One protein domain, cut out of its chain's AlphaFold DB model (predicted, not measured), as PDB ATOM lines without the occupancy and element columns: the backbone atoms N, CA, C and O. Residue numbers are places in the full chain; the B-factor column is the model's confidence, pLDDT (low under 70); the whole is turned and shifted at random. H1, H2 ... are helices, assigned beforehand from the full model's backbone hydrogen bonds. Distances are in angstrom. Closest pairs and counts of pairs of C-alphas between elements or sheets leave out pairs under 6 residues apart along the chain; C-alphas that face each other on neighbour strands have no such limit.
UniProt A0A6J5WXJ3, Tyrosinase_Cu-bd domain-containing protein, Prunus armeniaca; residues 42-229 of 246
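This is residues 42 to 229 of the 246 residues of the protein "Tyrosinase_Cu-bd domain-containing protein" of Prunus armeniaca (UniProt A0A6J5WXJ3). Little here is regular: H4 and H3 lie side by side, H2 makes a corner with them, and H5 and H6 lie toward H4's other end. A loop arm holds residues 93 to 110. The printed part has 188 residues, named helices H1 to H6 in order and no named strand: all helix, under half in named elements, loose, radius of gyration of the C-alphas 20.0 A, spans 58 by 44 by 30 A.

H4, residues 119 to 137, 27.2 A, begins at C-alpha 119 (6.927, 27.963, -56.732). The others are H3, 77 to 88; H2, 53 to 68; H1, 46 to 49; H5, 201 to 218; H6, 224 to 228, ending at C-alpha 228 (3.286, 33.235, -60.128).

H4 touches H2 with residues 134 to 137 alone, about perpendicular at 85 degrees, closest C-alphas Leu 134 and Ala 62, 5.2 A. H5 is apart from H4. O i to N i+4 pairs are within hydrogen-bond range throughout H2, H4, H5 and H6, and 7 of 8 in H3.

The printed part has no cut. The links H3 to H4 and H4 to H5 are long. pLDDT is under 70 at residues 96 to 106 and 197 to 199.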
ATOM      1  N   THR A  42     -10.059  12.792 -55.919       95.94
ATOM      2  CA  THR A  42     -10.667  14.006 -55.363       95.94
ATOM      3  C   THR A  42     -10.113  14.253 -53.970       95.94
ATOM      4  O   THR A  42     -10.357  13.471 -53.055       95.94
ATOM      5  N   ARG A  43      -9.357  15.339 -53.809       98.19
ATOM      6  CA  ARG A  43      -8.790  15.748 -52.520       98.19
ATOM      7  C   ARG A  43      -9.898  16.307 -51.621       98.19
ATOM      8  O   ARG A  43     -10.513  17.290 -52.027       98.19
ATOM      9  N   PRO A  44     -10.180  15.729 -50.440       98.12
ATOM     10  CA  PRO A  44     -11.195  16.270 -49.543       98.12
ATOM     11  C   PRO A  44     -10.650  17.426 -48.698       98.12
ATOM     12  O   PRO A  44      -9.457  17.483 -48.385       98.12
ATOM     13  N   ALA A  45     -11.534  18.323 -48.263       98.56
ATOM     14  CA  ALA A  45     -11.187  19.313 -47.249       98.56
ATOM     15  C   ALA A  45     -10.852  18.604 -45.926       98.56
ATOM     16  O   ALA A  45     -11.590  17.720 -45.488       98.56
ATOM     17  N   ALA A  46      -9.754  18.984 -45.276       98.25
ATOM     18  CA  ALA A  46      -9.227  18.278 -44.109       98.25
ATOM     19  C   ALA A  46     -10.201  18.243 -42.915       98.25
ATOM     20  O   ALA A  46     -10.251  17.241 -42.205       98.25
ATOM     21  N   HIS A  47     -11.000  19.296 -42.707       96.50
ATOM     22  CA  HIS A  47     -12.021  19.319 -41.652       96.50
ATOM     23  C   HIS A  47     -13.158  18.318 -41.937       96.50
ATOM     24  O   HIS A  47     -13.576  17.606 -41.034       96.50
ATOM     25  N   ASN A  48     -13.580  18.164 -43.198       97.12
ATOM     26  CA  ASN A  48     -14.567  17.151 -43.594       97.12
ATOM     27  C   ASN A  48     -13.988  15.738 -43.514       97.12
ATOM     28  O   ASN A  48     -14.614  14.840 -42.963       97.12
ATOM     29  N   ALA A  49     -12.755  15.564 -43.993       96.88
ATOM     30  CA  ALA A  49     -12.013  14.316 -43.873       96.88
ATOM     31  C   ALA A  49     -11.810  13.885 -42.411       96.88
ATOM     32  O   ALA A  49     -11.696  12.695 -42.145       96.88
ATOM     33  N   SER A  50     -11.789  14.832 -41.464       96.31
ATOM     34  CA  SER A  50     -11.721  14.537 -40.024       96.31
ATOM     35  C   SER A  50     -12.959  13.823 -39.491       96.31
ATOM     36  O   SER A  50     -12.856  13.114 -38.496       96.31
ATOM     37  N   ASN A  51     -14.097  13.973 -40.167       96.19
ATOM     38  CA  ASN A  51     -15.367  13.366 -39.778       96.19
ATOM     39  C   ASN A  51     -15.622  12.015 -40.470       96.19
ATOM     40  O   ASN A  51     -16.662  11.408 -40.232       96.19
ATOM     41  N   ASP A  52     -14.701  11.549 -41.319       97.75
ATOM     42  CA  ASP A  52     -14.781  10.273 -42.035       97.75
ATOM     43  C   ASP A  52     -13.771   9.272 -41.436       97.75
ATOM     44  O   ASP A  52     -12.578   9.329 -41.755       97.75
ATOM     45  N   PRO A  53     -14.210   8.331 -40.575       97.25
ATOM     46  CA  PRO A  53     -13.311   7.386 -39.917       97.25
ATOM     47  C   PRO A  53     -12.523   6.495 -40.885       97.25
ATOM     48  O   PRO A  53     -11.378   6.145 -40.591       97.25
ATOM     49  N   GLU A  54     -13.099   6.140 -42.038       97.69
ATOM     50  CA  GLU A  54     -12.424   5.306 -43.039       97.69
ATOM     51  C   GLU A  54     -11.296   6.089 -43.712       97.69
ATOM     52  O   GLU A  54     -10.171   5.590 -43.852       97.69
ATOM     53  N   TYR A  55     -11.565   7.348 -44.067       98.25
ATOM     54  CA  TYR A  55     -10.546   8.236 -44.607       98.25
ATOM     55  C   TYR A  55      -9.417   8.500 -43.600       98.25
ATOM     56  O   TYR A  55      -8.231   8.422 -43.947       98.25
ATOM     57  N   VAL A  56      -9.766   8.781 -42.341       98.25
ATOM     58  CA  VAL A  56      -8.787   8.984 -41.264       98.25
ATOM     59  C   VAL A  56      -7.900   7.752 -41.111       98.25
ATOM     60  O   VAL A  56      -6.672   7.881 -41.090       98.25
ATOM     61  N   ALA A  57      -8.498   6.559 -41.057       98.12
ATOM     62  CA  ALA A  57      -7.768   5.307 -40.907       98.12
ATOM     63  C   ALA A  57      -6.770   5.085 -42.052       98.12
ATOM     64  O   ALA A  57      -5.594   4.811 -41.790       98.12
ATOM     65  N   LYS A  58      -7.186   5.268 -43.315       97.94
ATOM     66  CA  LYS A  58      -6.286   5.060 -44.461       97.94
ATOM     67  C   LYS A  58      -5.182   6.114 -44.552       97.94
ATOM     68  O   LYS A  58      -4.041   5.762 -44.847       97.94
ATOM     69  N   TYR A  59      -5.470   7.382 -44.241       98.69
ATOM     70  CA  TYR A  59      -4.435   8.419 -44.257       98.69
ATOM     71  C   TYR A  59      -3.396   8.195 -43.152       98.69
ATOM     72  O   TYR A  59      -2.188   8.278 -43.399       98.69
ATOM     73  N   ARG A  60      -3.854   7.822 -41.950       98.62
ATOM     74  CA  ARG A  60      -2.968   7.429 -40.849       98.62
ATOM     75  C   ARG A  60      -2.107   6.234 -41.219       98.62
ATOM     76  O   ARG A  60      -0.894   6.295 -41.027       98.62
ATOM     77  N   LEU A  61      -2.705   5.189 -41.790       98.75
ATOM     78  CA  LEU A  61      -1.972   4.011 -42.247       98.75
ATOM     79  C   LEU A  61      -0.894   4.390 -43.271       98.75
ATOM     80  O   LEU A  61       0.257   3.993 -43.110       98.75
ATOM     81  N   ALA A  62      -1.227   5.212 -44.269       98.75
ATOM     82  CA  ALA A  62      -0.278   5.629 -45.298       98.75
ATOM     83  C   ALA A  62       0.930   6.377 -44.713       98.75
ATOM     84  O   ALA A  62       2.075   6.076 -45.059       98.75
ATOM     85  N   ILE A  63       0.700   7.308 -43.780       98.75
ATOM     86  CA  ILE A  63       1.785   8.052 -43.126       98.75
ATOM     87  C   ILE A  63       2.577   7.164 -42.162       98.75
ATOM     88  O   ILE A  63       3.804   7.273 -42.115       98.75
ATOM     89  N   ALA A  64       1.923   6.259 -41.429       98.62
ATOM     90  CA  ALA A  64       2.601   5.298 -40.561       98.62
ATOM     91  C   ALA A  64       3.537   4.379 -41.365       98.62
ATOM     92  O   ALA A  64       4.707   4.239 -41.013       98.62
ATOM     93  N   LEU A  65       3.061   3.830 -42.489       98.75
ATOM     94  CA  LEU A  65       3.876   3.016 -43.393       98.75
ATOM     95  C   LEU A  65       5.026   3.826 -43.994       98.75
ATOM     96  O   LEU A  65       6.164   3.366 -43.976       98.75
ATOM     97  N   MET A  66       4.768   5.057 -44.449       98.69
ATOM     98  CA  MET A  66       5.805   5.941 -44.991       98.69
ATOM     99  C   MET A  66       6.905   6.255 -43.961       98.69
ATOM    100  O   MET A  66       8.084   6.328 -44.317       98.69
ATOM    101  N   LYS A  67       6.538   6.433 -42.685       98.06
ATOM    102  CA  LYS A  67       7.479   6.615 -41.568       98.06
ATOM    103  C   LYS A  67       8.224   5.324 -41.203       98.06
ATOM    104  O   LYS A  67       9.355   5.413 -40.740       98.06
ATOM    105  N   GLY A  68       7.611   4.159 -41.417       98.00
ATOM    106  CA  GLY A  68       8.190   2.839 -41.140       98.00
ATOM    107  C   GLY A  68       9.155   2.307 -42.208       98.00
ATOM    108  O   GLY A  68       9.826   1.306 -41.971       98.00
ATOM    109  N   LEU A  69       9.247   2.953 -43.375       97.56
ATOM    110  CA  LEU A  69      10.227   2.604 -44.409       97.56
ATOM    111  C   LEU A  69      11.668   2.820 -43.919       97.56
ATOM    112  O   LEU A  69      11.928   3.716 -43.123       97.56
ATOM    113  N   GLY A  70      12.624   2.059 -44.457       95.12
ATOM    114  CA  GLY A  70      14.044   2.252 -44.145       95.12
ATOM    115  C   GLY A  70      14.579   3.622 -44.587       95.12
ATOM    116  O   GLY A  70      14.115   4.192 -45.575       95.12
ATOM    117  N   ASP A  71      15.600   4.126 -43.892       89.31
ATOM    118  CA  ASP A  71      16.182   5.462 -44.119       89.31
ATOM    119  C   ASP A  71      16.761   5.677 -45.530       89.31
ATOM    120  O   ASP A  71      16.888   6.816 -45.979       89.31
ATOM    121  N   ASP A  72      17.114   4.603 -46.242       87.06
ATOM    122  CA  ASP A  72      17.626   4.664 -47.617       87.06
ATOM    123  C   ASP A  72      16.517   4.568 -48.685       87.06
ATOM    124  O   ASP A  72      16.784   4.783 -49.874       87.06
ATOM    125  N   ASP A  73      15.268   4.277 -48.299       91.62
ATOM    126  CA  ASP A  73      14.135   4.278 -49.228       91.62
ATOM    127  C   ASP A  73      13.769   5.733 -49.575       91.62
ATOM    128  O   ASP A  73      13.418   6.510 -48.681       91.62
ATOM    129  N   PRO A  74      13.803   6.154 -50.854       91.69
ATOM    130  CA  PRO A  74      13.462   7.527 -51.230       91.69
ATOM    131  C   PRO A  74      12.019   7.916 -50.871       91.69
ATOM    132  O   PRO A  74      11.726   9.106 -50.773       91.69
ATOM    133  N   ARG A  75      11.127   6.941 -50.668       96.06
ATOM    134  CA  ARG A  75       9.729   7.141 -50.263       96.06
ATOM    135  C   ARG A  75       9.573   7.402 -48.764       96.06
ATOM    136  O   ARG A  75       8.509   7.855 -48.366       96.06
ATOM    137  N   ASN A  76      10.595   7.130 -47.946       96.06
ATOM    138  CA  ASN A  76      10.548   7.357 -46.499       96.06
ATOM    139  C   ASN A  76      10.149   8.809 -46.171       96.06
ATOM    140  O   ASN A  76      10.570   9.750 -46.848       96.06
ATOM    141  N   PHE A  77       9.386   8.994 -45.092       96.50
ATOM    142  CA  PHE A  77       8.850  10.294 -44.669       96.50
ATOM    143  C   PHE A  77       9.926  11.387 -44.538       96.50
ATOM    144  O   PHE A  77       9.756  12.513 -45.011       96.50
ATOM    145  N   ARG A  78      11.083  11.055 -43.948       93.50
ATOM    146  CA  ARG A  78      12.225  11.973 -43.830       93.50
ATOM    147  C   ARG A  78      12.809  12.315 -45.195       93.50
ATOM    148  O   ARG A  78      13.186  13.462 -45.413       93.50
ATOM    149  N   ASN A  79      12.889  11.346 -46.099       92.88
ATOM    150  CA  ASN A  79      13.420  11.555 -47.441       92.88
ATOM    151  C   ASN A  79      12.490  12.403 -48.307       92.88
ATOM    152  O   ASN A  79      12.984  13.284 -49.006       92.88
ATOM    153  N   GLN A  80      11.171  12.235 -48.184       95.56
ATOM    154  CA  GLN A  80      10.203  13.147 -48.794       95.56
ATOM    155  C   GLN A  80      10.385  14.576 -48.256       95.56
ATOM    156  O   GLN A  80      10.586  15.494 -49.045       95.56
ATOM    157  N   ALA A  81      10.491  14.769 -46.934       94.56
ATOM    158  CA  ALA A  81      10.793  16.087 -46.354       94.56
ATOM    159  C   ALA A  81      12.144  16.671 -46.829       94.56
ATOM    160  O   ALA A  81      12.277  17.882 -47.031       94.56
ATOM    161  N   ASN A  82      13.151  15.821 -47.049       92.69
ATOM    162  CA  ASN A  82      14.452  16.237 -47.568       92.69
ATOM    163  C   ASN A  82      14.403  16.674 -49.041       92.69
ATOM    164  O   ASN A  82      15.276  17.443 -49.439       92.69
ATOM    165  N   VAL A  83      13.412  16.242 -49.839       93.38
ATOM    166  CA  VAL A  83      13.200  16.775 -51.200       93.38
ATOM    167  C   VAL A  83      12.964  18.278 -51.123       93.38
ATOM    168  O   VAL A  83      13.696  19.029 -51.763       93.38
ATOM    169  N   HIS A  84      12.009  18.716 -50.297       94.06
ATOM    170  CA  HIS A  84      11.732  20.137 -50.091       94.06
ATOM    171  C   HIS A  84      12.981  20.870 -49.595       94.06
ATOM    172  O   HIS A  84      13.455  21.799 -50.234       94.06
ATOM    173  N   CYS A  85      13.601  20.389 -48.517       91.56
ATOM    174  CA  CYS A  85      14.820  21.009 -47.997       91.56
ATOM    175  C   CYS A  85      15.925  21.161 -49.061       91.56
ATOM    176  O   CYS A  85      16.555  22.207 -49.159       91.56
ATOM    177  N   ALA A  86      16.147  20.148 -49.901       90.25
ATOM    178  CA  ALA A  86      17.215  20.183 -50.893       90.25
ATOM    179  C   ALA A  86      17.002  21.235 -52.002       90.25
ATOM    180  O   ALA A  86      17.979  21.828 -52.463       90.25
ATOM    181  N   TYR A  87      15.754  21.457 -52.426       91.75
ATOM    182  CA  TYR A  87      15.400  22.450 -53.451       91.75
ATOM    183  C   TYR A  87      15.213  23.871 -52.900       91.75
ATOM    184  O   TYR A  87      15.250  24.820 -53.678       91.75
ATOM    185  N   CYS A  88      15.019  24.013 -51.586       89.06
ATOM    186  CA  CYS A  88      14.649  25.283 -50.957       89.06
ATOM    187  C   CYS A  88      15.766  25.882 -50.085       89.06
ATOM    188  O   CYS A  88      15.796  27.087 -49.880       89.06
ATOM    189  N   GLU A  89      16.702  25.065 -49.592       85.81
ATOM    190  CA  GLU A  89      17.819  25.485 -48.723       85.81
ATOM    191  C   GLU A  89      19.166  25.411 -49.469       85.81
ATOM    192  O   GLU A  89      20.190  25.008 -48.913       85.81
ATOM    193  N   GLY A  90      19.149  25.687 -50.775       81.31
ATOM    194  CA  GLY A  90      20.343  25.819 -51.608       81.31
ATOM    195  C   GLY A  90      21.239  24.586 -51.705       81.31
ATOM    196  O   GLY A  90      22.454  24.696 -51.845       81.31
ATOM    197  N   SER A  91      20.682  23.377 -51.604       84.31
ATOM    198  CA  SER A  91      21.508  22.164 -51.657       84.31
ATOM    199  C   SER A  91      21.814  21.712 -53.093       84.31
ATOM    200  O   SER A  91      22.844  21.073 -53.333       84.31
ATOM    201  N   TYR A  92      20.959  22.048 -54.062       86.12
ATOM    202  CA  TYR A  92      21.206  21.792 -55.482       86.12
ATOM    203  C   TYR A  92      21.878  22.978 -56.167       86.12
ATOM    204  O   TYR A  92      21.475  24.122 -55.996       86.12
ATOM    205  N   HIS A  93      22.877  22.671 -56.992       87.12
ATOM    206  CA  HIS A  93      23.579  23.645 -57.815       87.12
ATOM    207  C   HIS A  93      23.730  23.118 -59.240       87.12
ATOM    208  O   HIS A  93      23.837  21.904 -59.449       87.12
ATOM    209  N   TYR A  94      23.799  24.028 -60.203       83.38
ATOM    210  CA  TYR A  94      24.219  23.748 -61.570       83.38
ATOM    211  C   TYR A  94      25.409  24.634 -61.939       83.38
ATOM    212  O   TYR A  94      25.607  25.717 -61.388       83.38
ATOM    213  N   THR A  95      26.224  24.152 -62.866       79.50
ATOM    214  CA  THR A  95      27.296  24.928 -63.486       79.50
ATOM    215  C   THR A  95      26.830  25.368 -64.861       79.50
ATOM    216  O   THR A  95      26.184  24.600 -65.574       79.50
ATOM    217  N   MET A  96      27.129  26.611 -65.219       68.69
ATOM    218  CA  MET A  96      26.885  27.090 -66.569       68.69
ATOM    219  C   MET A  96      28.087  26.798 -67.451       68.69
ATOM    220  O   MET A  96      29.194  27.176 -67.086       68.69
ATOM    221  N   ASP A  97      27.851  26.208 -68.620       64.38
ATOM    222  CA  ASP A  97      28.855  26.127 -69.674       64.38
ATOM    223  C   ASP A  97      28.711  27.366 -70.578       64.38
ATOM    224  O   ASP A  97      27.732  27.489 -71.317       64.38
ATOM    225  N   LYS A  98      29.716  28.256 -70.535       58.78
ATOM    226  CA  LYS A  98      29.924  29.489 -71.337       58.78
ATOM    227  C   LYS A  98      29.317  30.804 -70.821       58.78
ATOM    228  O   LYS A  98      28.202  30.882 -70.312       58.78
ATOM    229  N   LYS A  99      30.099  31.868 -71.060       55.62
ATOM    230  CA  LYS A  99      29.793  33.292 -70.853       55.62
ATOM    231  C   LYS A  99      28.541  33.700 -71.638       55.62
ATOM    232  O   LYS A  99      28.629  34.040 -72.814       55.62
ATOM    233  N   VAL A 100      27.392  33.680 -70.979       56.91
ATOM    234  CA  VAL A 100      26.281  34.572 -71.326       56.91
ATOM    235  C   VAL A 100      26.632  35.943 -70.737       56.91
ATOM    236  O   VAL A 100      27.246  35.998 -69.668       56.91
ATOM    237  N   ASP A 101      26.347  37.023 -71.461       50.97
ATOM    238  CA  ASP A 101      26.800  38.393 -71.179       50.97
ATOM    239  C   ASP A 101      26.816  38.753 -69.680       50.97
ATOM    240  O   ASP A 101      25.790  38.747 -69.005       50.97
ATOM    241  N   GLY A 102      28.012  39.054 -69.155       56.97
ATOM    242  CA  GLY A 102      28.219  39.482 -67.765       56.97
ATOM    243  C   GLY A 102      28.457  38.375 -66.727       56.97
ATOM    244  O   GLY A 102      28.711  38.699 -65.567       56.97
ATOM    245  N   PHE A 103      28.434  37.088 -67.099       61.41
ATOM    246  CA  PHE A 103      28.612  35.977 -66.149       61.41
ATOM    247  C   PHE A 103      30.008  35.330 -66.198       61.41
ATOM    248  O   PHE A 103      30.594  35.120 -67.263       61.41
ATOM    249  N   ILE A 104      30.542  35.000 -65.014       59.12
ATOM    250  CA  ILE A 104      31.829  34.313 -64.837       59.12
ATOM    251  C   ILE A 104      31.610  32.800 -64.946       59.12
ATOM    252  O   ILE A 104      30.769  32.232 -64.249       59.12
ATOM    253  N   ASP A 105      32.392  32.169 -65.816       59.16
ATOM    254  CA  ASP A 105      32.421  30.724 -66.029       59.16
ATOM    255  C   ASP A 105      32.845  29.967 -64.750       59.16
ATOM    256  O   ASP A 105      33.694  30.441 -63.994       59.16
ATOM    257  N   GLY A 106      32.250  28.799 -64.496       64.56
ATOM    258  CA  GLY A 106      32.639  27.913 -63.387       64.56
ATOM    259  C   GLY A 106      32.116  28.248 -61.980       64.56
ATOM    260  O   GLY A 106      32.436  27.515 -61.044       64.56
ATOM    261  N   ILE A 107      31.296  29.291 -61.788       73.19
ATOM    262  CA  ILE A 107      30.657  29.567 -60.483       73.19
ATOM    263  C   ILE A 107      29.377  28.722 -60.335       73.19
ATOM    264  O   ILE A 107      28.457  28.897 -61.140       73.19
ATOM    265  N   PRO A 108      29.261  27.847 -59.310       78.75
ATOM    266  CA  PRO A 108      28.028  27.114 -59.038       78.75
ATOM    267  C   PRO A 108      26.865  28.071 -58.778       78.75
ATOM    268  O   PRO A 108      26.962  28.976 -57.948       78.75
ATOM    269  N   LYS A 109      25.756  27.858 -59.482       83.75
ATOM    270  CA  LYS A 109      24.506  28.586 -59.279       83.75
ATOM    271  C   LYS A 109      23.533  27.706 -58.521       83.75
ATOM    272  O   LYS A 109      23.291  26.569 -58.921       83.75
ATOM    273  N   GLU A 110      23.020  28.234 -57.421       86.94
ATOM    274  CA  GLU A 110      21.977  27.596 -56.624       86.94
ATOM    275  C   GLU A 110      20.724  27.359 -57.476       86.94
ATOM    276  O   GLU A 110      20.410  28.152 -58.362       86.94
ATOM    277  N   ILE A 111      20.016  26.261 -57.219       90.62
ATOM    278  CA  ILE A 111      18.626  26.085 -57.640       90.62
ATOM    279  C   ILE A 111      17.749  26.448 -56.447       90.62
ATOM    280  O   ILE A 111      17.813  25.777 -55.420       90.62
ATOM    281  N   GLN A 112      16.916  27.470 -56.627       93.00
ATOM    282  CA  GLN A 112      15.919  27.919 -55.665       93.00
ATOM    283  C   GLN A 112      14.532  27.889 -56.311       93.00
ATOM    284  O   GLN A 112      14.329  28.446 -57.390       93.00
ATOM    285  N   VAL A 113      13.594  27.188 -55.681       96.62
ATOM    286  CA  VAL A 113      12.225  27.020 -56.197       96.62
ATOM    287  C   VAL A 113      11.237  28.002 -55.575       96.62
ATOM    288  O   VAL A 113      10.158  28.182 -56.134       96.62
ATOM    289  N   HIS A 114      11.617  28.643 -54.467       97.19
ATOM    290  CA  HIS A 114      10.881  29.746 -53.865       97.19
ATOM    291  C   HIS A 114      11.228  31.095 -54.510       97.19
ATOM    292  O   HIS A 114      12.184  31.227 -55.282       97.19
ATOM    293  N   SER A 115      10.424  32.098 -54.177       96.81
ATOM    294  CA  SER A 115      10.510  33.494 -54.578       96.81
ATOM    295  C   SER A 115      10.665  33.651 -56.087       96.81
ATOM    296  O   SER A 115      11.521  34.404 -56.562       96.81
ATOM    297  N   SER A 116       9.886  32.875 -56.848       97.25
ATOM    298  CA  SER A 116       9.888  32.876 -58.313       97.25
ATOM    299  C   SER A 116       8.699  32.117 -58.904       97.25
ATOM    300  O   SER A 116       8.052  31.318 -58.231       97.25
ATOM    301  N   TRP A 117       8.529  32.223 -60.224       97.56
ATOM    302  CA  TRP A 117       7.551  31.451 -61.008       97.56
ATOM    303  C   TRP A 117       7.653  29.914 -60.900       97.56
ATOM    304  O   TRP A 117       6.791  29.199 -61.416       97.56
ATOM    305  N   LEU A 118       8.703  29.377 -60.262       97.56
ATOM    306  CA  LEU A 118       8.882  27.939 -60.060       97.56
ATOM    307  C   LEU A 118       8.092  27.418 -58.855       97.56
ATOM    308  O   LEU A 118       7.885  26.204 -58.779       97.56
ATOM    309  N   PHE A 119       7.611  28.305 -57.976       98.38
ATOM    310  CA  PHE A 119       6.927  27.963 -56.732       98.38
ATOM    311  C   PHE A 119       5.769  26.983 -56.964       98.38
ATOM    312  O   PHE A 119       5.802  25.837 -56.509       98.38
ATOM    313  N   TYR A 120       4.770  27.380 -57.755       98.19
ATOM    314  CA  TYR A 120       3.607  26.540 -58.047       98.19
ATOM    315  C   TYR A 120       3.930  25.220 -58.761       98.19
ATOM    316  O   TYR A 120       3.492  24.166 -58.281       98.19
ATOM    317  N   PRO A 121       4.635  25.207 -59.913       98.31
ATOM    318  CA  PRO A 121       4.878  23.962 -60.633       98.31
ATOM    319  C   PRO A 121       5.743  22.986 -59.832       98.31
ATOM    320  O   PRO A 121       5.462  21.786 -59.864       98.31
ATOM    321  N   PHE A 122       6.737  23.465 -59.074       98.25
ATOM    322  CA  PHE A 122       7.538  22.603 -58.206       98.25
ATOM    323  C   PHE A 122       6.672  21.923 -57.139       98.25
ATOM    324  O   PHE A 122       6.660  20.693 -57.058       98.25
ATOM    325  N   HIS A 123       5.893  22.696 -56.373       98.62
ATOM    326  CA  HIS A 123       5.046  22.151 -55.311       98.62
ATOM    327  C   HIS A 123       3.941  21.235 -55.856       98.62
ATOM    328  O   HIS A 123       3.635  20.206 -55.248       98.62
ATOM    329  N   ARG A 124       3.398  21.531 -57.048       98.50
ATOM    330  CA  ARG A 124       2.458  20.637 -57.743       98.50
ATOM    331  C   ARG A 124       3.089  19.276 -58.034       98.50
ATOM    332  O   ARG A 124       2.470  18.256 -57.737       98.50
ATOM    333  N   TRP A 125       4.301  19.248 -58.589       98.38
ATOM    334  CA  TRP A 125       5.012  17.997 -58.874       98.38
ATOM    335  C   TRP A 125       5.455  17.265 -57.608       98.38
ATOM    336  O   TRP A 125       5.359  16.039 -57.550       98.38
ATOM    337  N   TYR A 126       5.879  17.999 -56.579       98.50
ATOM    338  CA  TYR A 126       6.230  17.421 -55.287       98.50
ATOM    339  C   TYR A 126       5.032  16.681 -54.675       98.50
ATOM    340  O   TYR A 126       5.128  15.489 -54.374       98.50
ATOM    341  N   LEU A 127       3.870  17.339 -54.603       98.62
ATOM    342  CA  LEU A 127       2.644  16.729 -54.089       98.62
ATOM    343  C   LEU A 127       2.087  15.629 -55.003       98.62
ATOM    344  O   LEU A 127       1.513  14.667 -54.497       98.62
ATOM    345  N   TYR A 128       2.265  15.732 -56.325       97.31
ATOM    346  CA  TYR A 128       1.863  14.685 -57.271       97.31
ATOM    347  C   TYR A 128       2.530  13.344 -56.944       97.31
ATOM    348  O   TYR A 128       1.850  12.325 -56.820       97.31
ATOM    349  N   PHE A 129       3.855  13.331 -56.768       97.56
ATOM    350  CA  PHE A 129       4.561  12.098 -56.419       97.56
ATOM    351  C   PHE A 129       4.306  11.682 -54.969       97.56
ATOM    352  O   PHE A 129       4.092  10.495 -54.729       97.56
ATOM    353  N   TYR A 130       4.255  12.629 -54.028       98.62
ATOM    354  CA  TYR A 130       3.975  12.341 -52.618       98.62
ATOM    355  C   TYR A 130       2.628  11.620 -52.427       98.62
ATOM    356  O   TYR A 130       2.568  10.574 -51.783       98.62
ATOM    357  N   GLU A 131       1.558  12.105 -53.067       98.38
ATOM    358  CA  GLU A 131       0.234  11.466 -53.029       98.38
ATOM    359  C   GLU A 131       0.248  10.061 -53.647       98.38
ATOM    360  O   GLU A 131      -0.377   9.136 -53.130       98.38
ATOM    361  N   ARG A 132       0.962   9.869 -54.764       96.50
ATOM    362  CA  ARG A 132       1.081   8.554 -55.415       96.50
ATOM    363  C   ARG A 132       1.874   7.556 -54.580       96.50
ATOM    364  O   ARG A 132       1.516   6.385 -54.585       96.50
ATOM    365  N   ILE A 133       2.898   8.008 -53.859       98.44
ATOM    366  CA  ILE A 133       3.647   7.168 -52.919       98.44
ATOM    367  C   ILE A 133       2.736   6.711 -51.779       98.44
ATOM    368  O   ILE A 133       2.722   5.528 -51.460       98.44
ATOM    369  N   LEU A 134       1.950   7.615 -51.187       98.69
ATOM    370  CA  LEU A 134       1.011   7.246 -50.123       98.69
ATOM    371  C   LEU A 134      -0.019   6.223 -50.607       98.69
ATOM    372  O   LEU A 134      -0.213   5.210 -49.944       98.69
ATOM    373  N   ALA A 135      -0.608   6.459 -51.783       97.12
ATOM    374  CA  ALA A 135      -1.537   5.537 -52.433       97.12
ATOM    375  C   ALA A 135      -0.932   4.137 -52.656       97.12
ATOM    376  O   ALA A 135      -1.576   3.135 -52.359       97.12
ATOM    377  N   ASP A 136       0.312   4.071 -53.146       97.50
ATOM    378  CA  ASP A 136       1.057   2.824 -53.369       97.50
ATOM    379  C   ASP A 136       1.288   2.051 -52.062       97.50
ATOM    380  O   ASP A 136       1.031   0.850 -51.998       97.50
ATOM    381  N   LEU A 137       1.690   2.746 -50.992       98.56
ATOM    382  CA  LEU A 137       1.995   2.122 -49.699       98.56
ATOM    383  C   LEU A 137       0.791   1.411 -49.069       98.56
ATOM    384  O   LEU A 137       0.976   0.387 -48.415       98.56
ATOM    385  N   ILE A 138      -0.423   1.928 -49.273       98.38
ATOM    386  CA  ILE A 138      -1.665   1.314 -48.772       98.38
ATOM    387  C   ILE A 138      -2.426   0.520 -49.837       98.38
ATOM    388  O   ILE A 138      -3.512   0.024 -49.551       98.38
ATOM    389  N   GLN A 139      -1.874   0.402 -51.048       97.25
ATOM    390  CA  GLN A 139      -2.510  -0.265 -52.191       97.25
ATOM    391  C   GLN A 139      -3.913   0.286 -52.521       97.25
ATOM    392  O   GLN A 139      -4.777  -0.438 -53.011       97.25
ATOM    393  N   ASP A 140      -4.132   1.585 -52.288       95.19
ATOM    394  CA  ASP A 140      -5.368   2.292 -52.637       95.19
ATOM    395  C   ASP A 140      -5.082   3.258 -53.798       95.19
ATOM    396  O   ASP A 140      -4.645   4.393 -53.575       95.19
ATOM    397  N   PRO A 141      -5.335   2.864 -55.061       91.50
ATOM    398  CA  PRO A 141      -5.077   3.729 -56.208       91.50
ATOM    399  C   PRO A 141      -5.946   5.000 -56.214       91.50
ATOM    400  O   PRO A 141      -5.587   5.965 -56.905       91.50
ATOM    401  N   THR A 142      -7.038   5.019 -55.438       92.81
ATOM    402  CA  THR A 142      -7.990   6.132 -55.320       92.81
ATOM    403  C   THR A 142      -7.651   7.105 -54.192       92.81
ATOM    404  O   THR A 142      -8.250   8.180 -54.126       92.81
ATOM    405  N   PHE A 143      -6.668   6.783 -53.341       96.44
ATOM    406  CA  PHE A 143      -6.225   7.673 -52.271       96.44
ATOM    407  C   PHE A 143      -5.837   9.051 -52.821       96.44
ATOM    408  O   PHE A 143      -5.055   9.170 -53.769       96.44
ATOM    409  N   ALA A 144      -6.363  10.091 -52.181       97.56
ATOM    410  CA  ALA A 144      -6.095  11.490 -52.472       97.56
ATOM    411  C   ALA A 144      -5.666  12.184 -51.177       97.56
ATOM    412  O   ALA A 144      -6.187  11.860 -50.114       97.56
ATOM    413  N   LEU A 145      -4.728  13.130 -51.253       98.50
ATOM    414  CA  LEU A 145      -4.342  13.932 -50.087       98.50
ATOM    415  C   LEU A 145      -5.498  14.837 -49.639       98.50
ATOM    416  O   LEU A 145      -6.196  15.370 -50.502       98.50
ATOM    417  N   PRO A 146      -5.666  15.109 -48.333       98.56
ATOM    418  CA  PRO A 146      -6.560  16.176 -47.916       98.56
ATOM    419  C   PRO A 146      -5.906  17.532 -48.207       98.56
ATOM    420  O   PRO A 146      -4.678  17.640 -48.256       98.56
ATOM    421  N   PHE A 147      -6.711  18.579 -48.346       98.69
ATOM    422  CA  PHE A 147      -6.220  19.956 -48.366       98.69
ATOM    423  C   PHE A 147      -6.770  20.729 -47.166       98.69
ATOM    424  O   PHE A 147      -7.909  20.521 -46.743       98.69
ATOM    425  N   TRP A 148      -5.949  21.596 -46.578       98.31
ATOM    426  CA  TRP A 148      -6.408  22.488 -45.521       98.31
ATOM    427  C   TRP A 148      -7.185  23.634 -46.173       98.31
ATOM    428  O   TRP A 148      -6.611  24.429 -46.904       98.31
ATOM    429  N   ASN A 149      -8.498  23.658 -45.958       98.19
ATOM    430  CA  ASN A 149      -9.443  24.590 -46.576       98.19
ATOM    431  C   ASN A 149      -9.524  25.919 -45.804       98.19
ATOM    432  O   ASN A 149     -10.596  26.301 -45.342       98.19
ATOM    433  N   TRP A 150      -8.379  26.561 -45.572       97.06
ATOM    434  CA  TRP A 150      -8.267  27.800 -44.785       97.06
ATOM    435  C   TRP A 150      -8.882  29.031 -45.469       97.06
ATOM    436  O   TRP A 150      -8.978  30.090 -44.859       97.06
ATOM    437  N   ASP A 151      -9.323  28.904 -46.716       97.31
ATOM    438  CA  ASP A 151     -10.047  29.919 -47.479       97.31
ATOM    439  C   ASP A 151     -11.571  29.897 -47.249       97.31
ATOM    440  O   ASP A 151     -12.261  30.817 -47.687       97.31
ATOM    441  N   ALA A 152     -12.096  28.911 -46.508       97.56
ATOM    442  CA  ALA A 152     -13.474  28.913 -46.007       97.56
ATOM    443  C   ALA A 152     -13.507  28.915 -44.468       97.56
ATOM    444  O   ALA A 152     -12.682  28.227 -43.858       97.56
ATOM    445  N   PRO A 153     -14.467  29.613 -43.825       97.06
ATOM    446  CA  PRO A 153     -14.518  29.758 -42.366       97.06
ATOM    447  C   PRO A 153     -14.425  28.436 -41.593       97.06
ATOM    448  O   PRO A 153     -13.664  28.321 -40.635       97.06
ATOM    449  N   GLU A 154     -15.120  27.394 -42.051       96.19
ATOM    450  CA  GLU A 154     -15.162  26.080 -41.399       96.19
ATOM    451  C   GLU A 154     -13.806  25.355 -41.424       96.19
ATOM    452  O   GLU A 154     -13.559  24.443 -40.633       96.19
ATOM    453  N   GLY A 155     -12.914  25.742 -42.340       96.81
ATOM    454  CA  GLY A 155     -11.572  25.189 -42.474       96.81
ATOM    455  C   GLY A 155     -10.458  26.087 -41.939       96.81
ATOM    456  O   GLY A 155      -9.299  25.691 -42.051       96.81
ATOM    457  N   MET A 156     -10.765  27.240 -41.332       97.31
ATOM    458  CA  MET A 156      -9.762  28.155 -40.755       97.31
ATOM    459  C   MET A 156      -9.166  27.665 -39.428       97.31
ATOM    460  O   MET A 156      -8.316  28.330 -38.851       97.31
ATOM    461  N   TYR A 157      -9.562  26.493 -38.947       95.25
ATOM    462  CA  TYR A 157      -9.053  25.894 -37.714       95.25
ATOM    463  C   TYR A 157      -8.076  24.762 -38.028       95.25
ATOM    464  O   TYR A 157      -8.168  24.127 -39.083       95.25
ATOM    465  N   MET A 158      -7.168  24.461 -37.095       95.88
ATOM    466  CA  MET A 158      -6.317  23.271 -37.183       95.88
ATOM    467  C   MET A 158      -7.195  22.009 -37.324       95.88
ATOM    468  O   MET A 158      -7.970  21.715 -36.409       95.88
ATOM    469  N   PRO A 159      -7.102  21.239 -38.428       95.75
ATOM    470  CA  PRO A 159      -7.964  20.078 -38.617       95.75
ATOM    471  C   PRO A 159      -7.692  18.999 -37.564       95.75
ATOM    472  O   PRO A 159      -6.544  18.594 -37.359       95.75
ATOM    473  N   ALA A 160      -8.753  18.486 -36.937       94.44
ATOM    474  CA  ALA A 160      -8.656  17.566 -35.802       94.44
ATOM    475  C   ALA A 160      -7.844  16.292 -36.104       94.44
ATOM    476  O   ALA A 160      -7.135  15.804 -35.223       94.44
ATOM    477  N   ILE A 161      -7.850  15.805 -37.359       96.38
ATOM    478  CA  ILE A 161      -7.013  14.664 -37.785       96.38
ATOM    479  C   ILE A 161      -5.528  14.811 -37.461       96.38
ATOM    480  O   ILE A 161      -4.826  13.802 -37.456       96.38
ATOM    481  N   PHE A 162      -5.024  16.027 -37.247       97.00
ATOM    482  CA  PHE A 162      -3.612  16.288 -36.988       97.00
ATOM    483  C   PHE A 162      -3.264  16.424 -35.499       97.00
ATOM    484  O   PHE A 162      -2.071  16.432 -35.190       97.00
ATOM    485  N   GLU A 163      -4.240  16.554 -34.594       94.88
ATOM    486  CA  GLU A 163      -4.017  16.935 -33.181       94.88
ATOM    487  C   GLU A 163      -4.688  16.015 -32.145       94.88
ATOM    488  O   GLU A 163      -4.386  16.128 -30.961       94.88
ATOM    489  N   ASP A 164      -5.573  15.103 -32.553       89.94
ATOM    490  CA  ASP A 164      -6.418  14.321 -31.633       89.94
ATOM    491  C   ASP A 164      -5.678  13.386 -30.652       89.94
ATOM    492  O   ASP A 164      -6.142  13.222 -29.525       89.94
ATOM    493  N   ASP A 165      -4.542  12.788 -31.036       92.19
ATOM    494  CA  ASP A 165      -3.733  11.935 -30.149       92.19
ATOM    495  C   ASP A 165      -2.217  12.163 -30.344       92.19
ATOM    496  O   ASP A 165      -1.659  11.769 -31.369       92.19
ATOM    497  N   PRO A 166      -1.492  12.738 -29.368       92.56
ATOM    498  CA  PRO A 166      -0.070  13.055 -29.513       92.56
ATOM    499  C   PRO A 166       0.871  11.840 -29.540       92.56
ATOM    500  O   PRO A 166       2.054  12.000 -29.853       92.56
ATOM    501  N   ILE A 167       0.388  10.646 -29.181       93.06
ATOM    502  CA  ILE A 167       1.189   9.420 -29.080       93.06
ATOM    503  C   ILE A 167       0.896   8.495 -30.260       93.06
ATOM    504  O   ILE A 167       1.824   8.005 -30.906       93.06
ATOM    505  N   LEU A 168      -0.385   8.236 -30.531       95.25
ATOM    506  CA  LEU A 168      -0.810   7.235 -31.510       95.25
ATOM    507  C   LEU A 168      -1.030   7.813 -32.906       95.25
ATOM    508  O   LEU A 168      -1.008   7.055 -33.876       95.25
ATOM    509  N   ASN A 169      -1.242   9.124 -33.041       97.50
ATOM    510  CA  ASN A 169      -1.550   9.710 -34.337       97.50
ATOM    511  C   ASN A 169      -0.273   9.894 -35.183       97.50
ATOM    512  O   ASN A 169       0.550  10.766 -34.898       97.50
ATOM    513  N   PRO A 170      -0.103   9.162 -36.300       98.06
ATOM    514  CA  PRO A 170       1.058   9.335 -37.166       98.06
ATOM    515  C   PRO A 170       1.057  10.682 -37.910       98.06
ATOM    516  O   PRO A 170       2.085  11.044 -38.483       98.06
ATOM    517  N   LEU A 171      -0.048  11.431 -37.909       98.12
ATOM    518  CA  LEU A 171      -0.180  12.760 -38.520       98.12
ATOM    519  C   LEU A 171       0.229  13.900 -37.569       98.12
ATOM    520  O   LEU A 171       0.353  15.055 -37.990       98.12
ATOM    521  N   TYR A 172       0.433  13.582 -36.294       97.81
ATOM    522  CA  TYR A 172       0.821  14.532 -35.264       97.81
ATOM    523  C   TYR A 172       2.264  15.027 -35.441       97.81
ATOM    524  O   TYR A 172       3.158  14.276 -35.852       97.81
ATOM    525  N   ASP A 173       2.498  16.292 -35.084       96.50
ATOM    526  CA  ASP A 173       3.834  16.876 -34.946       96.50
ATOM    527  C   ASP A 173       3.904  17.753 -33.688       96.50
ATOM    528  O   ASP A 173       3.171  18.732 -33.545       96.50
ATOM    529  N   ALA A 174       4.824  17.418 -32.782       95.75
ATOM    530  CA  ALA A 174       5.048  18.170 -31.552       95.75
ATOM    531  C   ALA A 174       5.630  19.575 -31.797       95.75
ATOM    532  O   ALA A 174       5.524  20.432 -30.923       95.75
ATOM    533  N   ASN A 175       6.238  19.824 -32.963       95.62
ATOM    534  CA  ASN A 175       6.964  21.060 -33.280       95.62
ATOM    535  C   ASN A 175       6.084  22.131 -33.953       95.62
ATOM    536  O   ASN A 175       6.558  22.891 -34.795       95.62
ATOM    537  N   ARG A 176       4.799  22.190 -33.595       94.69
ATOM    538  CA  ARG A 176       3.861  23.247 -34.006       94.69
ATOM    539  C   ARG A 176       3.787  24.346 -32.937       94.69
ATOM    540  O   ARG A 176       4.041  24.084 -31.762       94.69
ATOM    541  N   ASN A 177       3.409  25.566 -33.325       92.12
ATOM    542  CA  ASN A 177       3.203  26.671 -32.381       92.12
ATOM    543  C   ASN A 177       2.107  26.302 -31.367       92.12
ATOM    544  O   ASN A 177       0.964  26.107 -31.758       92.12
ATOM    545  N   ALA A 178       2.445  26.234 -30.076       90.94
ATOM    546  CA  ALA A 178       1.534  25.769 -29.027       90.94
ATOM    547  C   ALA A 178       0.209  26.547 -28.957       90.94
ATOM    548  O   ALA A 178      -0.818  25.943 -28.664       90.94
ATOM    549  N   LYS A 179       0.214  27.853 -29.263       87.62
ATOM    550  CA  LYS A 179      -1.011  28.667 -29.262       87.62
ATOM    551  C   LYS A 179      -1.961  28.284 -30.395       87.62
ATOM    552  O   LYS A 179      -3.151  28.157 -30.172       87.62
ATOM    553  N   GLN A 180      -1.416  28.029 -31.582       87.75
ATOM    554  CA  GLN A 180      -2.182  27.741 -32.804       87.75
ATOM    555  C   GLN A 180      -2.753  26.312 -32.849       87.75
ATOM    556  O   GLN A 180      -3.445  25.932 -33.787       87.75
ATOM    557  N   ARG A 181      -2.431  25.492 -31.845       88.69
ATOM    558  CA  ARG A 181      -2.911  24.108 -31.709       88.69
ATOM    559  C   ARG A 181      -4.078  23.989 -30.739       88.69
ATOM    560  O   ARG A 181      -4.637  22.905 -30.599       88.69
ATOM    561  N   VAL A 182      -4.402  25.068 -30.027       88.25
ATOM    562  CA  VAL A 182      -5.545  25.092 -29.121       88.25
ATOM    563  C   VAL A 182      -6.811  24.940 -29.960       88.25
ATOM    564  O   VAL A 182      -6.991  25.606 -30.979       88.25
ATOM    565  N   LEU A 183      -7.676  24.008 -29.557       86.94
ATOM    566  CA  LEU A 183      -8.931  23.761 -30.255       86.94
ATOM    567  C   LEU A 183      -9.765  25.048 -30.282       86.94
ATOM    568  O   LEU A 183      -9.987  25.662 -29.240       86.94
ATOM    569  N   GLY A 184     -10.232  25.426 -31.472       88.50
ATOM    570  CA  GLY A 184     -11.004  26.650 -31.678       88.50
ATOM    571  C   GLY A 184     -10.167  27.893 -31.977       88.50
ATOM    572  O   GLY A 184     -10.746  28.942 -32.208       88.50
ATOM    573  N   THR A 185      -8.834  27.811 -32.034       92.50
ATOM    574  CA  THR A 185      -8.021  28.940 -32.513       92.50
ATOM    575  C   THR A 185      -8.157  29.100 -34.025       92.50
ATOM    576  O   THR A 185      -7.837  28.179 -34.783       92.50
ATOM    577  N   VAL A 186      -8.629  30.272 -34.454       94.00
ATOM    578  CA  VAL A 186      -8.693  30.665 -35.866       94.00
ATOM    579  C   VAL A 186      -7.279  30.958 -36.375       94.00
ATOM    580  O   VAL A 186      -6.527  31.710 -35.757       94.00
ATOM    581  N   LEU A 187      -6.919  30.363 -37.512       94.00
ATOM    582  CA  LEU A 187      -5.690  30.654 -38.244       94.00
ATOM    583  C   LEU A 187      -5.685  32.116 -38.698       94.00
ATOM    584  O   LEU A 187      -6.657  32.565 -39.284       94.00
ATOM    585  N   ASP A 188      -4.579  32.823 -38.518       93.75
ATOM    586  CA  ASP A 188      -4.367  34.150 -39.097       93.75
ATOM    587  C   ASP A 188      -3.565  34.028 -40.406       93.75
ATOM    588  O   ASP A 188      -2.386  33.661 -40.394       93.75
ATOM    589  N   LEU A 189      -4.205  34.302 -41.548       94.69
ATOM    590  CA  LEU A 189      -3.566  34.260 -42.872       94.69
ATOM    591  C   LEU A 189      -2.626  35.444 -43.130       94.69
ATOM    592  O   LEU A 189      -1.867  35.416 -44.097       94.69
ATOM    593  N   ASN A 190      -2.671  36.479 -42.293       91.31
ATOM    594  CA  ASN A 190      -1.824  37.660 -42.384       91.31
ATOM    595  C   ASN A 190      -0.864  37.746 -41.183       91.31
ATOM    596  O   ASN A 190      -0.520  38.833 -40.727       91.31
ATOM    597  N   TYR A 191      -0.415  36.596 -40.679       91.06
ATOM    598  CA  TYR A 191       0.474  36.512 -39.527       91.06
ATOM    599  C   TYR A 191       1.900  36.992 -39.843       91.06
ATOM    600  O   TYR A 191       2.615  36.384 -40.640       91.06
ATOM    601  N   HIS A 192       2.373  38.018 -39.127       86.56
ATOM    602  CA  HIS A 192       3.716  38.608 -39.307       86.56
ATOM    603  C   HIS A 192       4.687  38.311 -38.151       86.56
ATOM    604  O   HIS A 192       5.620  39.070 -37.890       86.56
ATOM    605  N   GLY A 193       4.479  37.198 -37.438       85.75
ATOM    606  CA  GLY A 193       5.346  36.754 -36.332       85.75
ATOM    607  C   GLY A 193       4.859  37.137 -34.931       85.75
ATOM    608  O   GLY A 193       5.441  36.701 -33.936       85.75
ATOM    609  N   THR A 194       3.777  37.904 -34.838       84.56
ATOM    610  CA  THR A 194       3.071  38.225 -33.593       84.56
ATOM    611  C   THR A 194       1.582  38.036 -33.809       84.56
ATOM    612  O   THR A 194       1.091  38.383 -34.877       84.56
ATOM    613  N   ASP A 195       0.883  37.488 -32.814       80.12
ATOM    614  CA  ASP A 195      -0.574  37.352 -32.885       80.12
ATOM    615  C   ASP A 195      -1.200  38.756 -32.911       80.12
ATOM    616  O   ASP A 195      -0.771  39.631 -32.147       80.12
ATOM    617  N   ASP A 196      -2.195  38.969 -33.771       71.25
ATOM    618  CA  ASP A 196      -2.949  40.218 -33.790       71.25
ATOM    619  C   ASP A 196      -3.604  40.473 -32.422       71.25
ATOM    620  O   ASP A 196      -4.092  39.568 -31.745       71.25
ATOM    621  N   ASN A 197      -3.657  41.743 -32.008       62.84
ATOM    622  CA  ASN A 197      -4.292  42.148 -30.745       62.84
ATOM    623  C   ASN A 197      -5.833  42.026 -30.777       62.84
ATOM    624  O   ASN A 197      -6.510  42.474 -29.848       62.84
ATOM    625  N   THR A 198      -6.407  41.477 -31.850       64.31
ATOM    626  CA  THR A 198      -7.844  41.251 -31.995       64.31
ATOM    627  C   THR A 198      -8.221  39.943 -31.310       64.31
ATOM    628  O   THR A 198      -7.893  38.865 -31.789       64.31
ATOM    629  N   SER A 199      -8.940  40.029 -30.194       66.12
ATOM    630  CA  SER A 199      -9.428  38.863 -29.446       66.12
ATOM    631  C   SER A 199     -10.743  38.280 -29.988       66.12
ATOM    632  O   SER A 199     -11.418  37.555 -29.264       66.12
ATOM    633  N   ASP A 200     -11.163  38.676 -31.191       86.44
ATOM    634  CA  ASP A 200     -12.442  38.299 -31.799       86.44
ATOM    635  C   ASP A 200     -12.203  37.466 -33.065       86.44
ATOM    636  O   ASP A 200     -11.678  37.974 -34.062       86.44
ATOM    637  N   ASP A 201     -12.638  36.208 -33.014       90.56
ATOM    638  CA  ASP A 201     -12.574  35.245 -34.112       90.56
ATOM    639  C   ASP A 201     -13.282  35.754 -35.380       90.56
ATOM    640  O   ASP A 201     -12.760  35.567 -36.478       90.56
ATOM    641  N   ASP A 202     -14.410  36.469 -35.266       93.19
ATOM    642  CA  ASP A 202     -15.149  36.979 -36.431       93.19
ATOM    643  C   ASP A 202     -14.341  38.039 -37.189       93.19
ATOM    644  O   ASP A 202     -14.426  38.154 -38.418       93.19
ATOM    645  N   THR A 203     -13.551  38.838 -36.470       93.44
ATOM    646  CA  THR A 203     -12.627  39.799 -37.081       93.44
ATOM    647  C   THR A 203     -11.498  39.085 -37.807       93.44
ATOM    648  O   THR A 203     -11.218  39.446 -38.951       93.44
ATOM    649  N   ILE A 204     -10.905  38.048 -37.207       93.75
ATOM    650  CA  ILE A 204      -9.846  37.257 -37.852       93.75
ATOM    651  C   ILE A 204     -10.393  36.567 -39.108       93.75
ATOM    652  O   ILE A 204      -9.799  36.681 -40.178       93.75
ATOM    653  N   ILE A 205     -11.575  35.945 -39.032       95.94
ATOM    654  CA  ILE A 205     -12.236  35.306 -40.181       95.94
ATOM    655  C   ILE A 205     -12.488  36.324 -41.302       95.94
ATOM    656  O   ILE A 205     -12.156  36.064 -42.461       95.94
ATOM    657  N   ARG A 206     -13.031  37.510 -40.988       95.94
ATOM    658  CA  ARG A 206     -13.234  38.575 -41.988       95.94
ATOM    659  C   ARG A 206     -11.921  39.030 -42.622       95.94
ATOM    660  O   ARG A 206     -11.876  39.212 -43.839       95.94
ATOM    661  N   ASN A 207     -10.864  39.184 -41.825       95.38
ATOM    662  CA  ASN A 207      -9.540  39.555 -42.318       95.38
ATOM    663  C   ASN A 207      -8.962  38.467 -43.230       95.38
ATOM    664  O   ASN A 207      -8.465  38.790 -44.304       95.38
ATOM    665  N   ASN A 208      -9.104  37.188 -42.879       97.06
ATOM    666  CA  ASN A 208      -8.684  36.068 -43.723       97.06
ATOM    667  C   ASN A 208      -9.396  36.059 -45.074       97.06
ATOM    668  O   ASN A 208      -8.748  35.928 -46.112       97.06
ATOM    669  N   LEU A 209     -10.721  36.238 -45.083       97.94
ATOM    670  CA  LEU A 209     -11.497  36.308 -46.323       97.94
ATOM    671  C   LEU A 209     -11.069  37.507 -47.183       97.94
ATOM    672  O   LEU A 209     -10.953  37.381 -48.403       97.94
ATOM    673  N   PHE A 210     -10.784  38.654 -46.558       96.75
ATOM    674  CA  PHE A 210     -10.249  39.822 -47.257       96.75
ATOM    675  C   PHE A 210      -8.851  39.559 -47.828       96.75
ATOM    676  O   PHE A 210      -8.597  39.885 -48.990       96.75
ATOM    677  N   THR A 211      -7.967  38.923 -47.056       96.75
ATOM    678  CA  THR A 211      -6.645  38.481 -47.512       96.75
ATOM    679  C   THR A 211      -6.796  37.578 -48.726       96.75
ATOM    680  O   THR A 211      -6.219  37.874 -49.766       96.75
ATOM    681  N   MET A 212      -7.649  36.555 -48.670       97.50
ATOM    682  CA  MET A 212      -7.873  35.656 -49.803       97.50
ATOM    683  C   MET A 212      -8.440  36.359 -51.030       97.50
ATOM    684  O   MET A 212      -7.962  36.126 -52.138       97.50
ATOM    685  N   HIS A 213      -9.404  37.261 -50.856       97.12
ATOM    686  CA  HIS A 213      -9.909  38.070 -51.962       97.12
ATOM    687  C   HIS A 213      -8.794  38.921 -52.587       97.12
ATOM    688  O   HIS A 213      -8.641  38.961 -53.809       97.12
ATOM    689  N   SER A 214      -7.994  39.593 -51.759       96.12
ATOM    690  CA  SER A 214      -6.866  40.398 -52.225       96.12
ATOM    691  C   SER A 214      -5.851  39.541 -52.984       96.12
ATOM    692  O   SER A 214      -5.478  39.876 -54.111       96.12
ATOM    693  N   GLN A 215      -5.472  38.398 -52.402       96.25
ATOM    694  CA  GLN A 215      -4.423  37.537 -52.925       96.25
ATOM    695  C   GLN A 215      -4.853  36.633 -54.084       96.25
ATOM    696  O   GLN A 215      -3.990  36.141 -54.793       96.25
ATOM    697  N   MET A 216      -6.141  36.380 -54.306       95.62
ATOM    698  CA  MET A 216      -6.592  35.542 -55.430       95.62
ATOM    699  C   MET A 216      -7.237  36.345 -56.560       95.62
ATOM    700  O   MET A 216      -7.311  35.855 -57.687       95.62
ATOM    701  N   LEU A 217      -7.723  37.557 -56.275       94.25
ATOM    702  CA  LEU A 217      -8.437  38.384 -57.247       94.25
ATOM    703  C   LEU A 217      -7.767  39.741 -57.427       94.25
ATOM    704  O   LEU A 217      -7.245  40.010 -58.506       94.25
ATOM    705  N   SER A 218      -7.762  40.596 -56.402       95.56
ATOM    706  CA  SER A 218      -7.351  41.996 -56.576       95.56
ATOM    707  C   SER A 218      -5.923  42.126 -57.112       95.56
ATOM    708  O   SER A 218      -5.706  42.846 -58.082       95.56
ATOM    709  N   ILE A 219      -4.970  41.407 -56.513       93.69
ATOM    710  CA  ILE A 219      -3.557  41.437 -56.906       93.69
ATOM    711  C   ILE A 219      -3.311  40.510 -58.098       93.69
ATOM    712  O   ILE A 219      -2.706  40.914 -59.080       93.69
ATOM    713  N   SER A 220      -3.812  39.276 -58.071       93.25
ATOM    714  CA  SER A 220      -3.527  38.299 -59.135       93.25
ATOM    715  C   SER A 220      -4.136  38.656 -60.491       93.25
ATOM    716  O   SER A 220      -3.702  38.130 -61.514       93.25
ATOM    717  N   SER A 221      -5.148  39.529 -60.517       90.94
ATOM    718  CA  SER A 221      -5.762  40.006 -61.760       90.94
ATOM    719  C   SER A 221      -4.953  41.088 -62.480       90.94
ATOM    720  O   SER A 221      -5.259  41.372 -63.639       90.94
ATOM    721  N   THR A 222      -3.936  41.686 -61.842       91.69
ATOM    722  CA  THR A 222      -3.137  42.749 -62.475       91.69
ATOM    723  C   THR A 222      -2.274  42.193 -63.597       91.69
ATOM    724  O   THR A 222      -2.274  42.729 -64.706       91.69
ATOM    725  N   ASP A 223      -1.571  41.097 -63.320       94.44
ATOM    726  CA  ASP A 223      -0.740  40.371 -64.267       94.44
ATOM    727  C   ASP A 223      -0.338  38.995 -63.709       94.44
ATOM    728  O   ASP A 223      -0.433  38.703 -62.515       94.44
ATOM    729  N   TRP A 224       0.145  38.123 -64.594       94.31
ATOM    730  CA  TRP A 224       0.557  36.770 -64.222       94.31
ATOM    731  C   TRP A 224       1.791  36.745 -63.306       94.31
ATOM    732  O   TRP A 224       1.954  35.785 -62.554       94.31
ATOM    733  N   CYS A 225       2.671  37.749 -63.362       95.88
ATOM    734  CA  CYS A 225       3.891  37.798 -62.557       95.88
ATOM    735  C   CYS A 225       3.557  38.091 -61.092       95.88
ATOM    736  O   CYS A 225       4.182  37.502 -60.214       95.88
ATOM    737  N   SER A 226       2.540  38.911 -60.817       95.94
ATOM    738  CA  SER A 226       2.020  39.101 -59.459       95.94
ATOM    739  C   SER A 226       1.528  37.797 -58.838       95.94
ATOM    740  O   SER A 226       1.758  37.584 -57.654       95.94
ATOM    741  N   PHE A 227       0.916  36.902 -59.621       97.06
ATOM    742  CA  PHE A 227       0.453  35.605 -59.118       97.06
ATOM    743  C   PHE A 227       1.565  34.563 -59.004       97.06
ATOM    744  O   PHE A 227       1.765  33.973 -57.949       97.06
ATOM    745  N   PHE A 228       2.301  34.316 -60.090       97.31
ATOM    746  CA  PHE A 228       3.286  33.235 -60.128       97.31
ATOM    747  C   PHE A 228       4.634  33.616 -59.512       97.31
ATOM    748  O   PHE A 228       5.340  32.731 -59.040       97.31
ATOM    749  N   GLY A 229       5.005  34.895 -59.535       97.50
ATOM    750  CA  GLY A 229       6.335  35.387 -59.194       97.50
ATOM    751  C   GLY A 229       7.221  35.642 -60.416       97.50
ATOM    752  O   GLY A 229       6.881  35.342 -61.564       97.50
TER     753      GLY A 229